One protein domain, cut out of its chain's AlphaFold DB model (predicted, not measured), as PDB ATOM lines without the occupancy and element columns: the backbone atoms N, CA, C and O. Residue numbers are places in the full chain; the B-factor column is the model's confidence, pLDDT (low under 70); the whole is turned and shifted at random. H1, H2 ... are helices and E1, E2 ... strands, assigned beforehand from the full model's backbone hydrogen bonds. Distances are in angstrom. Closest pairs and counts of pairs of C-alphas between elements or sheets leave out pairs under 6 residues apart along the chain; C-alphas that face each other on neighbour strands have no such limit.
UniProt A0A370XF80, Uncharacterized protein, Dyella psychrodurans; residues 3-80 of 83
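Overview. This is residues 3 to 80 of the 83 residues of an uncharacterized protein of Dyella psychrodurans (UniProt A0A370XF80). A five-stranded sheet, strongly twisted and curled like part of a barrel, has helix H1 slantwise over one face, while the short helix H2 only grazes it. A long loop, residues 40 to 51 between E4 and E5, reaches as far as 23 A from the mean of the C-alphas. The printed part has 78 residues, with five named strands and then two named helices in the order E1 E2 E3 E4 E5 H1 H2, and the mixed sheet runs E2 E1 E5 E4 E3. The class is mixed, helices and strands; the whole is compact, with a radius of gyration of the C-alphas of 12.2 A and spans of 38 by 26 by 19 A.

Arrangement. Inner strands E1, residues 3 to 9, and E5, residues 52 to 57, are parallel neighbours at 26 degrees, with N 5 and O 53 2.8 A apart, within hydrogen-bond range. E2, residues 12 to 18, is an edge strand and forms an antiparallel hairpin with E1 at 156 degrees, with N 4 and O 16 at 2.8 A. On the other side of E5 is E4, residues 30 to 39, antiparallel to it at 154 degrees in a hairpin, with N 54 and O 36 at 2.8 A; E4 bends by 63 degrees at residue 36. The other edge strand, E3, residues 24 to 27, forms a hairpin with E4, antiparallel at 126 degrees, with N 25 and O 32 at 2.8 A. E3 E4 E5 are a meander, each strand the antiparallel neighbour of the one before. E2 and E3 are apart. H1, residues 62 to 73, is on one face of the sheet, making two layers, helix over sheet, at a height over the sheet of 8.7 A. It lies over E5 and only just over E1, on which 3 of its 12 C-alphas fall, and stands at 55 degrees to E5 on the local plane. The closest C-alphas of E1 and H1 are those of Asn 9 and Leu 68, 6.6 A apart. H2, residues 77 to 80, only grazes the sheet with residues 78 to 79. H1, with residues 69 to 73 alone, and H2 touch only at the corner by their link; their closest C-alphas, of Arg 73 and Leu 79, are 5.6 A apart. In H1 every O i to N i+4 pair is within hydrogen-bond range; H2 is too short for such a pair.

Along the chain. E1 begins at C-alpha 3, (-5.493, 26.838, -53.894), and is 18.3 A long. E2 measures 19.4 A, E4 23.6 A, E5 17.1 A and the short E3 10.1 A. H1 runs 16.3 A from C-alpha 62 at (11.888, 30.718, -41.536), and H2, 5.5 A long, ends at C-alpha 80, (0.950, 16.579, -47.824).

Size, cuts and confidence. The C-alphas of Asp 46 and Glu 59, the two farthest apart, are 38.5 A from each other. The printed part has no cut; the link from E4 to E5 is long and the other links are tight. The mean pLDDT of the printed part is 94.5, and no printed residue is under 70.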
ATOM      1  N   SER A   3      -5.197  27.071 -55.305       96.81
ATOM      2  CA  SER A   3      -5.493  26.838 -53.894       96.81
ATOM      3  C   SER A   3      -4.460  27.534 -53.014       96.81
ATOM      4  O   SER A   3      -3.302  27.128 -52.960       96.81
ATOM      5  N   ILE A   4      -4.882  28.569 -52.305       97.50
ATOM      6  CA  ILE A   4      -4.049  29.335 -51.386       97.50
ATOM      7  C   ILE A   4      -4.259  28.800 -49.980       97.50
ATOM      8  O   ILE A   4      -5.370  28.849 -49.463       97.50
ATOM      9  N   VAL A   5      -3.201  28.292 -49.361       97.38
ATOM     10  CA  VAL A   5      -3.195  27.847 -47.969       97.38
ATOM     11  C   VAL A   5      -2.601  28.960 -47.116       97.38
ATOM     12  O   VAL A   5      -1.406  29.225 -47.195       97.38
ATOM     13  N   LEU A   6      -3.426  29.594 -46.288       97.25
ATOM     14  CA  LEU A   6      -3.015  30.604 -45.317       97.25
ATOM     15  C   LEU A   6      -2.811  29.934 -43.962       97.25
ATOM     16  O   LEU A   6      -3.777  29.531 -43.309       97.25
ATOM     17  N   LEU A   7      -1.559  29.807 -43.531       96.69
ATOM     18  CA  LEU A   7      -1.211  29.321 -42.200       96.69
ATOM     19  C   LEU A   7      -1.213  30.507 -41.241       96.69
ATOM     20  O   LEU A   7      -0.298  31.315 -41.278       96.69
ATOM     21  N   ILE A   8      -2.246  30.634 -40.409       94.75
ATOM     22  CA  ILE A   8      -2.422  31.804 -39.535       94.75
ATOM     23  C   ILE A   8      -1.681  31.582 -38.214       94.75
ATOM     24  O   ILE A   8      -0.947  32.444 -37.748       94.75
ATOM     25  N   ASN A   9      -1.888  30.418 -37.596       91.88
ATOM     26  CA  ASN A   9      -1.222  29.985 -36.368       91.88
ATOM     27  C   ASN A   9      -1.342  28.452 -36.229       91.88
ATOM     28  O   ASN A   9      -2.086  27.833 -36.993       91.88
ATOM     29  N   PRO A  10      -0.676  27.800 -35.255       87.00
ATOM     30  CA  PRO A  10      -0.694  26.336 -35.146       87.00
ATOM     31  C   PRO A  10      -2.095  25.729 -34.973       87.00
ATOM     32  O   PRO A  10      -2.292  24.533 -35.173       87.00
ATOM     33  N   GLY A  11      -3.088  26.524 -34.572       87.25
ATOM     34  CA  GLY A  11      -4.484  26.123 -34.418       87.25
ATOM     35  C   GLY A  11      -5.357  26.383 -35.648       87.25
ATOM     36  O   GLY A  11      -6.410  25.758 -35.772       87.25
ATOM     37  N   SER A  12      -4.942  27.287 -36.536       91.81
ATOM     38  CA  SER A  12      -5.814  27.941 -37.506       91.81
ATOM     39  C   SER A  12      -5.140  28.095 -38.864       91.81
ATOM     40  O   SER A  12      -4.073  28.692 -39.001       91.81
ATOM     41  N   SER A  13      -5.812  27.576 -39.885       94.12
ATOM     42  CA  SER A  13      -5.463  27.776 -41.285       94.12
ATOM     43  C   SER A  13      -6.730  28.030 -42.094       94.12
ATOM     44  O   SER A  13      -7.825  27.620 -41.698       94.12
ATOM     45  N   LYS A  14      -6.581  28.725 -43.218       95.31
ATOM     46  CA  LYS A  14      -7.649  28.948 -44.196       95.31
ATOM     47  C   LYS A  14      -7.187  28.475 -45.564       95.31
ATOM     48  O   LYS A  14      -6.002  28.542 -45.881       95.31
ATOM     49  N   ILE A  15      -8.135  28.012 -46.371       95.50
ATOM     50  CA  ILE A  15      -7.894  27.681 -47.771       95.50
ATOM     51  C   ILE A  15      -8.806  28.556 -48.617       95.50
ATOM     52  O   ILE A  15     -10.023  28.539 -48.441       95.50
ATOM     53  N   GLU A  16      -8.210  29.308 -49.532       95.31
ATOM     54  CA  GLU A  16      -8.905  30.192 -50.462       95.31
ATOM     55  C   GLU A  16      -8.588  29.799 -51.906       95.31
ATOM     56  O   GLU A  16      -7.627  29.080 -52.185       95.31
ATOM     57  N   LYS A  17      -9.412  30.267 -52.842       96.00
ATOM     58  CA  LYS A  17      -9.184  30.100 -54.276       96.00
ATOM     59  C   LYS A  17      -8.942  31.464 -54.901       96.00
ATOM     60  O   LYS A  17      -9.830  32.310 -54.847       96.00
ATOM     61  N   LEU A  18      -7.764  31.664 -55.487       95.56
ATOM     62  CA  LEU A  18      -7.391  32.897 -56.186       95.56
ATOM     63  C   LEU A  18      -6.955  32.595 -57.618       95.56
ATOM     64  O   LEU A  18      -6.589  31.469 -57.937       95.56
ATOM     65  N   GLU A  19      -6.978  33.598 -58.488       96.06
ATOM     66  CA  GLU A  19      -6.473  33.436 -59.857       96.06
ATOM     67  C   GLU A  19      -4.948  33.518 -59.932       96.06
ATOM     68  O   GLU A  19      -4.342  32.866 -60.780       96.06
ATOM     69  N   GLU A  20      -4.332  34.236 -58.996       95.12
ATOM     70  CA  GLU A  20      -2.894  34.477 -58.938       95.12
ATOM     71  C   GLU A  20      -2.366  34.243 -57.516       95.12
ATOM     72  O   GLU A  20      -3.122  34.267 -56.541       95.12
ATOM     73  N   ALA A  21      -1.059  34.014 -57.406       95.69
ATOM     74  CA  ALA A  21      -0.347  33.844 -56.143       95.69
ATOM     75  C   ALA A  21       0.716  34.954 -56.008       95.69
ATOM     76  O   ALA A  21       1.877  34.726 -56.352       95.69
ATOM     77  N   PRO A  22       0.326  36.173 -55.584       96.75
ATOM     78  CA  PRO A  22       1.258  37.288 -55.408       96.75
ATOM     79  C   PRO A  22       2.238  37.022 -54.258       96.75
ATOM     80  O   PRO A  22       1.918  36.287 -53.332       96.75
ATOM     81  N   GLU A  23       3.413  37.649 -54.259       96.81
ATOM     82  CA  GLU A  23       4.413  37.434 -53.195       96.81
ATOM     83  C   GLU A  23       3.906  37.846 -51.806       96.81
ATOM     84  O   GLU A  23       4.252  37.208 -50.814       96.81
ATOM     85  N   LEU A  24       3.049  38.870 -51.751       97.19
ATOM     86  CA  LEU A  24       2.407  39.366 -50.539       97.19
ATOM     87  C   LEU A  24       0.889  39.383 -50.695       97.19
ATOM     88  O   LEU A  24       0.354  39.692 -51.762       97.19
ATOM     89  N   LEU A  25       0.193  39.084 -49.603       96.19
ATOM     90  CA  LEU A  25      -1.256  39.016 -49.549       96.19
ATOM     91  C   LEU A  25      -1.761  39.542 -48.205       96.19
ATOM     92  O   LEU A  25      -1.397  39.019 -47.159       96.19
ATOM     93  N   GLU A  26      -2.634  40.545 -48.219       95.56
ATOM     94  CA  GLU A  26      -3.271  41.048 -46.999       95.56
ATOM     95  C   GLU A  26      -4.635  40.377 -46.783       95.56
ATOM     96  O   GLU A  26      -5.482  40.356 -47.686       95.56
ATOM     97  N   ARG A  27      -4.860  39.817 -45.590       93.19
ATOM     98  CA  ARG A  27      -6.144  39.235 -45.168       93.19
ATOM     99  C   ARG A  27      -6.396  39.536 -43.705       93.19
ATOM    100  O   ARG A  27      -5.529  39.305 -42.872       93.19
ATOM    101  N   ASP A  28      -7.596  40.022 -43.395       89.81
ATOM    102  CA  ASP A  28      -8.025  40.313 -42.022       89.81
ATOM    103  C   ASP A  28      -7.036  41.225 -41.251       89.81
ATOM    104  O   ASP A  28      -6.875  41.096 -40.040       89.81
ATOM    105  N   GLY A  29      -6.354  42.141 -41.955       93.06
ATOM    106  CA  GLY A  29      -5.343  43.040 -41.382       93.06
ATOM    107  C   GLY A  29      -3.971  42.404 -41.120       93.06
ATOM    108  O   GLY A  29      -3.114  43.050 -40.527       93.06
ATOM    109  N   ILE A  30      -3.749  41.161 -41.557       94.88
ATOM    110  CA  ILE A  30      -2.465  40.458 -41.479       94.88
ATOM    111  C   ILE A  30      -1.865  40.383 -42.884       94.88
ATOM    112  O   ILE A  30      -2.544  40.002 -43.842       94.88
ATOM    113  N   VAL A  31      -0.582  40.721 -43.001       97.50
ATOM    114  CA  VAL A  31       0.186  40.540 -44.236       97.50
ATOM    115  C   VAL A  31       0.812  39.154 -44.223       97.50
ATOM    116  O   VAL A  31       1.536  38.792 -43.297       97.50
ATOM    117  N   PHE A  32       0.538  38.383 -45.263       97.94
ATOM    118  CA  PHE A  32       1.117  37.075 -45.496       97.94
ATOM    119  C   PHE A  32       2.104  37.142 -46.654       97.94
ATOM    120  O   PHE A  32       1.800  37.747 -47.681       97.94
ATOM    121  N   SER A  33       3.231  36.449 -46.526       97.81
ATOM    122  CA  SER A  33       4.164  36.222 -47.628       97.81
ATOM    123  C   SER A  33       4.089  34.800 -48.160       97.81
ATOM    124  O   SER A  33       3.777  33.848 -47.436       97.81
ATOM    125  N   LEU A  34       4.354  34.666 -49.458       97.69
ATOM    126  CA  LEU A  34       4.420  33.390 -50.156       97.69
ATOM    127  C   LEU A  34       5.646  32.604 -49.675       97.69
ATOM    128  O   LEU A  34       6.786  33.007 -49.890       97.69
ATOM    129  N   ARG A  35       5.412  31.451 -49.045       96.69
ATOM    130  CA  ARG A  35       6.466  30.569 -48.514       96.69
ATOM    131  C   ARG A  35       6.716  29.345 -49.388       96.69
ATOM    132  O   ARG A  35       7.769  28.721 -49.300       96.69
ATOM    133  N   GLY A  36       5.776  28.994 -50.261       94.62
ATOM    134  CA  GLY A  36       5.966  27.899 -51.206       94.62
ATOM    135  C   GLY A  36       4.895  27.834 -52.284       94.62
ATOM    136  O   GLY A  36       3.750  28.214 -52.064       94.62
ATOM    137  N   GLY A  37       5.260  27.307 -53.452       93.94
ATOM    138  CA  GLY A  37       4.365  27.278 -54.610       93.94
ATOM    139  C   GLY A  37       4.301  28.623 -55.351       93.94
ATOM    140  O   GLY A  37       5.206  29.435 -55.182       93.94
ATOM    141  N   PRO A  38       3.276  28.850 -56.194       95.38
ATOM    142  CA  PRO A  38       2.257  27.880 -56.592       95.38
ATOM    143  C   PRO A  38       2.875  26.693 -57.350       95.38
ATOM    144  O   PRO A  38       3.673  26.876 -58.266       95.38
ATOM    145  N   ARG A  39       2.528  25.459 -56.976       95.69
ATOM    146  CA  ARG A  39       2.938  24.236 -57.693       95.69
ATOM    147  C   ARG A  39       1.740  23.322 -57.890       95.69
ATOM    148  O   ARG A  39       0.901  23.233 -57.004       95.69
ATOM    149  N   THR A  40       1.665  22.635 -59.025       95.50
ATOM    150  CA  THR A  40       0.587  21.674 -59.302       95.50
ATOM    151  C   THR A  40       0.936  20.315 -58.705       95.50
ATOM    152  O   THR A  40       1.953  19.745 -59.099       95.50
ATOM    153  N   PRO A  41       0.131  19.785 -57.770       95.12
ATOM    154  CA  PRO A  41       0.355  18.452 -57.234       95.12
ATOM    155  C   PRO A  41       0.058  17.353 -58.260       95.12
ATOM    156  O   PRO A  41      -0.766  17.518 -59.162       95.12
ATOM    157  N   GLN A  42       0.680  16.189 -58.078       94.06
ATOM    158  CA  GLN A  42       0.337  14.976 -58.809       94.06
ATOM    159  C   GLN A  42      -1.109  14.558 -58.497       94.06
ATOM    160  O   GLN A  42      -1.549  14.651 -57.343       94.06
ATOM    161  N   PRO A  43      -1.852  14.046 -59.492       91.31
ATOM    162  CA  PRO A  43      -3.173  13.481 -59.261       91.31
ATOM    163  C   PRO A  43      -3.141  12.385 -58.191       91.31
ATOM    164  O   PRO A  43      -2.187  11.612 -58.088       91.31
ATOM    165  N   THR A  44      -4.193  12.304 -57.379       89.88
ATOM    166  CA  THR A  44      -4.339  11.248 -56.367       89.88
ATOM    167  C   THR A  44      -5.539  10.382 -56.727       89.88
ATOM    168  O   THR A  44      -6.682  10.773 -56.491       89.88
ATOM    169  N   GLY A  45      -5.276   9.218 -57.331       86.94
ATOM    170  CA  GLY A  45      -6.324   8.429 -57.987       86.94
ATOM    171  C   GLY A  45      -6.934   9.231 -59.138       86.94
ATOM    172  O   GLY A  45      -6.198   9.760 -59.967       86.94
ATOM    173  N   ASP A  46      -8.257   9.386 -59.135       88.69
ATOM    174  CA  ASP A  46      -8.989  10.167 -60.145       88.69
ATOM    175  C   ASP A  46      -9.059  11.675 -59.831       88.69
ATOM    176  O   ASP A  46      -9.566  12.464 -60.630       88.69
ATOM    177  N   ARG A  47      -8.573  12.110 -58.659       88.94
ATOM    178  CA  ARG A  47      -8.626  13.520 -58.254       88.94
ATOM    179  C   ARG A  47      -7.468  14.303 -58.865       88.94
ATOM    180  O   ARG A  47      -6.308  14.069 -58.525       88.94
ATOM    181  N   VAL A  48      -7.808  15.287 -59.694       90.88
ATOM    182  CA  VAL A  48      -6.893  16.340 -60.157       90.88
ATOM    183  C   VAL A  48      -6.904  17.490 -59.149       90.88
ATOM    184  O   VAL A  48      -7.956  17.843 -58.613       90.88
ATOM    185  N   TRP A  49      -5.731  18.052 -58.872       92.69
ATOM    186  CA  TRP A  49      -5.556  19.141 -57.917       92.69
ATOM    187  C   TRP A  49      -5.292  20.462 -58.631       92.69
ATOM    188  O   TRP A  49      -4.566  20.503 -59.624       92.69
ATOM    189  N   ASP A  50      -5.838  21.546 -58.082       94.81
ATOM    190  CA  ASP A  50      -5.403  22.890 -58.454       94.81
ATOM    191  C   ASP A  50      -3.954  23.118 -57.995       94.81
ATOM    192  O   ASP A  50      -3.518  22.495 -57.017       94.81
ATOM    193  N   PRO A  51      -3.212  24.046 -58.626       96.62
ATOM    194  CA  PRO A  51      -1.945  24.512 -58.087       96.62
ATOM    195  C   PRO A  51      -2.111  24.988 -56.643       96.62
ATOM    196  O   PRO A  51      -3.076  25.678 -56.327       96.62
ATOM    197  N   VAL A  52      -1.178  24.631 -55.769       97.12
ATOM    198  CA  VAL A  52      -1.192  24.986 -54.349       97.12
ATOM    199  C   VAL A  52      -0.082  25.984 -54.068       97.12
ATOM    200  O   VAL A  52       1.072  25.742 -54.427       97.12
ATOM    201  N   ALA A  53      -0.428  27.079 -53.398       97.81
ATOM    202  CA  ALA A  53       0.512  28.035 -52.830       97.81
ATOM    203  C   ALA A  53       0.308  28.122 -51.314       97.81
ATOM    204  O   ALA A  53      -0.823  28.078 -50.833       97.81
ATOM    205  N   VAL A  54       1.398  28.237 -50.563       97.50
ATOM    206  CA  VAL A  54       1.406  28.269 -49.100       97.50
ATOM    207  C   VAL A  54       1.913  29.621 -48.636       97.50
ATOM    208  O   VAL A  54       2.968  30.080 -49.072       97.50
ATOM    209  N   TYR A  55       1.161  30.225 -47.731       97.81
ATOM    210  CA  TYR A  55       1.397  31.542 -47.169       97.81
ATOM    211  C   TYR A  55       1.435  31.464 -45.649       97.81
ATOM    212  O   TYR A  55       0.718  30.670 -45.034       97.81
ATOM    213  N   ALA A  56       2.243  32.323 -45.044       97.69
ATOM    214  CA  ALA A  56       2.320  32.512 -43.601       97.69
ATOM    215  C   ALA A  56       2.549  34.005 -43.298       97.69
ATOM    216  O   ALA A  56       2.970  34.720 -44.213       97.69
ATOM    217  N   PRO A  57       2.257  34.495 -42.076       97.38
ATOM    218  CA  PRO A  57       2.483  35.889 -41.724       97.38
ATOM    219  C   PRO A  57       3.905  36.322 -42.077       97.38
ATOM    220  O   PRO A  57       4.869  35.579 -41.867       97.38
ATOM    221  N   ASP A  58       4.025  37.502 -42.674       97.00
ATOM    222  CA  ASP A  58       5.296  37.989 -43.210       97.00
ATOM    223  C   ASP A  58       6.345  38.213 -42.118       97.00
ATOM    224  O   ASP A  58       7.528  37.952 -42.317       97.00
ATOM    225  N   GLU A  59       5.883  38.571 -40.923       95.31
ATOM    226  CA  GLU A  59       6.719  38.742 -39.736       95.31
ATOM    227  C   GLU A  59       7.383  37.447 -39.242       95.31
ATOM    228  O   GLU A  59       8.343  37.524 -38.477       95.31
ATOM    229  N   LEU A  60       6.907  36.266 -39.670       95.94
ATOM    230  CA  LEU A  60       7.507  35.002 -39.254       95.94
ATOM    231  C   LEU A  60       8.880  34.805 -39.889       95.94
ATOM    232  O   LEU A  60       9.070  34.911 -41.110       95.94
ATOM    233  N   THR A  61       9.821  34.401 -39.046       96.06
ATOM    234  CA  THR A  61      11.095  33.848 -39.490       96.06
ATOM    235  C   THR A  61      10.891  32.499 -40.184       96.06
ATOM    236  O   THR A  61       9.846  31.853 -40.067       96.06
ATOM    237  N   GLU A  62      11.918  32.036 -40.897       93.88
ATOM    238  CA  GLU A  62      11.888  30.718 -41.536       93.88
ATOM    239  C   GLU A  62      11.687  29.593 -40.508       93.88
ATOM    240  O   GLU A  62      10.897  28.684 -40.735       93.88
ATOM    241  N   GLU A  63      12.340  29.668 -39.346       96.25
ATOM    242  CA  GLU A  63      12.220  28.642 -38.302       96.25
ATOM    243  C   GLU A  63      10.797  28.560 -37.732       96.25
ATOM    244  O   GLU A  63      10.248  27.467 -37.581       96.25
ATOM    245  N   GLU A  64      10.174  29.707 -37.455       96.38
ATOM    246  CA  GLU A  64       8.789  29.773 -36.975       96.38
ATOM    247  C   GLU A  64       7.803  29.277 -38.034       96.38
ATOM    248  O   GLU A  64       6.867  28.538 -37.716       96.38
ATOM    249  N   PHE A  65       8.040  29.622 -39.304       95.88
ATOM    250  CA  PHE A  65       7.264  29.094 -40.418       95.88
ATOM    251  C   PHE A  65       7.363  27.567 -40.497       95.88
ATOM    252  O   PHE A  65       6.329  26.910 -40.595       95.88
ATOM    253  N   GLN A  66       8.562  26.985 -40.414       95.69
ATOM    254  CA  GLN A  66       8.736  25.530 -40.484       95.69
ATOM    255  C   GLN A  66       8.001  24.813 -39.344       95.69
ATOM    256  O   GLN A  66       7.321  23.808 -39.568       95.69
ATOM    257  N   GLN A  67       8.053  25.358 -38.124       95.75
ATOM    258  CA  GLN A  67       7.288  24.825 -36.991       95.75
ATOM    259  C   GLN A  67       5.774  24.898 -37.238       95.75
ATOM    260  O   GLN A  67       5.048  23.930 -36.990       95.75
ATOM    261  N   LEU A  68       5.293  26.033 -37.751       95.75
ATOM    262  CA  LEU A  68       3.888  26.236 -38.088       95.75
ATOM    263  C   LEU A  68       3.424  25.304 -39.216       95.75
ATOM    264  O   LEU A  68       2.322  24.750 -39.154       95.75
ATOM    265  N   PHE A  69       4.264  25.110 -40.230       95.06
ATOM    266  CA  PHE A  69       4.013  24.223 -41.354       95.06
ATOM    267  C   PHE A  69       3.821  22.785 -40.868       95.06
ATOM    268  O   PHE A  69       2.767  22.191 -41.107       95.06
ATOM    269  N   GLU A  70       4.770  22.256 -40.092       94.50
ATOM    270  CA  GLU A  70       4.689  20.901 -39.540       94.50
ATOM    271  C   GLU A  70       3.479  20.719 -38.608       94.50
ATOM    272  O   GLU A  70       2.757  19.724 -38.712       94.50
ATOM    273  N   ALA A  71       3.162  21.713 -37.769       93.81
ATOM    274  CA  ALA A  71       1.974  21.678 -36.911       93.81
ATOM    275  C   ALA A  71       0.643  21.672 -37.698       93.81
ATOM    276  O   ALA A  71      -0.381  21.173 -37.208       93.81
ATOM    277  N   SER A  72       0.650  22.221 -38.916       93.69
ATOM    278  CA  SER A  72      -0.523  22.343 -39.790       93.69
ATOM    279  C   SER A  72      -0.717  21.134 -40.706       93.69
ATOM    280  O   SER A  72      -1.850  20.833 -41.092       93.69
ATOM    281  N   ARG A  73       0.352  20.387 -41.012       91.44
ATOM    282  CA  ARG A  73       0.314  19.223 -41.910       91.44
ATOM    283  C   ARG A  73      -0.724  18.175 -41.522       91.44
ATOM    284  O   ARG A  73      -1.319  17.568 -42.401       91.44
ATOM    285  N   GLY A  74      -0.995  17.965 -40.236       88.75
ATOM    286  CA  GLY A  74      -2.010  16.993 -39.811       88.75
ATOM    287  C   GLY A  74      -3.454  17.370 -40.178       88.75
ATOM    288  O   GLY A  74      -4.329  16.510 -40.157       88.75
ATOM    289  N   ARG A  75      -3.720  18.645 -40.488       90.19
ATOM    290  CA  ARG A  75      -5.073  19.194 -40.695       90.19
ATOM    291  C   ARG A  75      -5.307  19.744 -42.100       90.19
ATOM    292  O   ARG A  75      -6.456  19.846 -42.515       90.19
ATOM    293  N   VAL A  76      -4.240  20.065 -42.829       92.81
ATOM    294  CA  VAL A  76      -4.306  20.612 -44.188       92.81
ATOM    295  C   VAL A  76      -3.781  19.575 -45.182       92.81
ATOM    296  O   VAL A  76      -2.578  19.313 -45.250       92.81
ATOM    297  N   GLN A  77      -4.681  18.972 -45.965       92.19
ATOM    298  CA  GLN A  77      -4.321  17.925 -46.934       92.19
ATOM    299  C   GLN A  77      -3.358  18.450 -48.012       92.19
ATOM    300  O   GLN A  77      -2.451  17.728 -48.419       92.19
ATOM    301  N   GLU A  78      -3.513  19.714 -48.422       91.56
ATOM    302  CA  GLU A  78      -2.748  20.378 -49.482       91.56
ATOM    303  C   GLU A  78      -1.243  20.435 -49.167       91.56
ATOM    304  O   GLU A  78      -0.415  20.423 -50.079       91.56
ATOM    305  N   LEU A  79      -0.883  20.413 -47.877       92.38
ATOM    306  CA  LEU A  79       0.509  20.402 -47.417       92.38
ATOM    307  C   LEU A  79       1.182  19.024 -47.509       92.38
ATOM    308  O   LEU A  79       2.397  18.932 -47.366       92.38
ATOM    309  N   ASN A  80       0.420  17.947 -47.724       92.44
ATOM    310  CA  ASN A  80       0.950  16.579 -47.824       92.44
ATOM    311  C   ASN A  80       0.841  16.007 -49.239       92.44
ATOM    312  O   ASN A  80       1.061  14.809 -49.444       92.44
TER     313      ASN A  80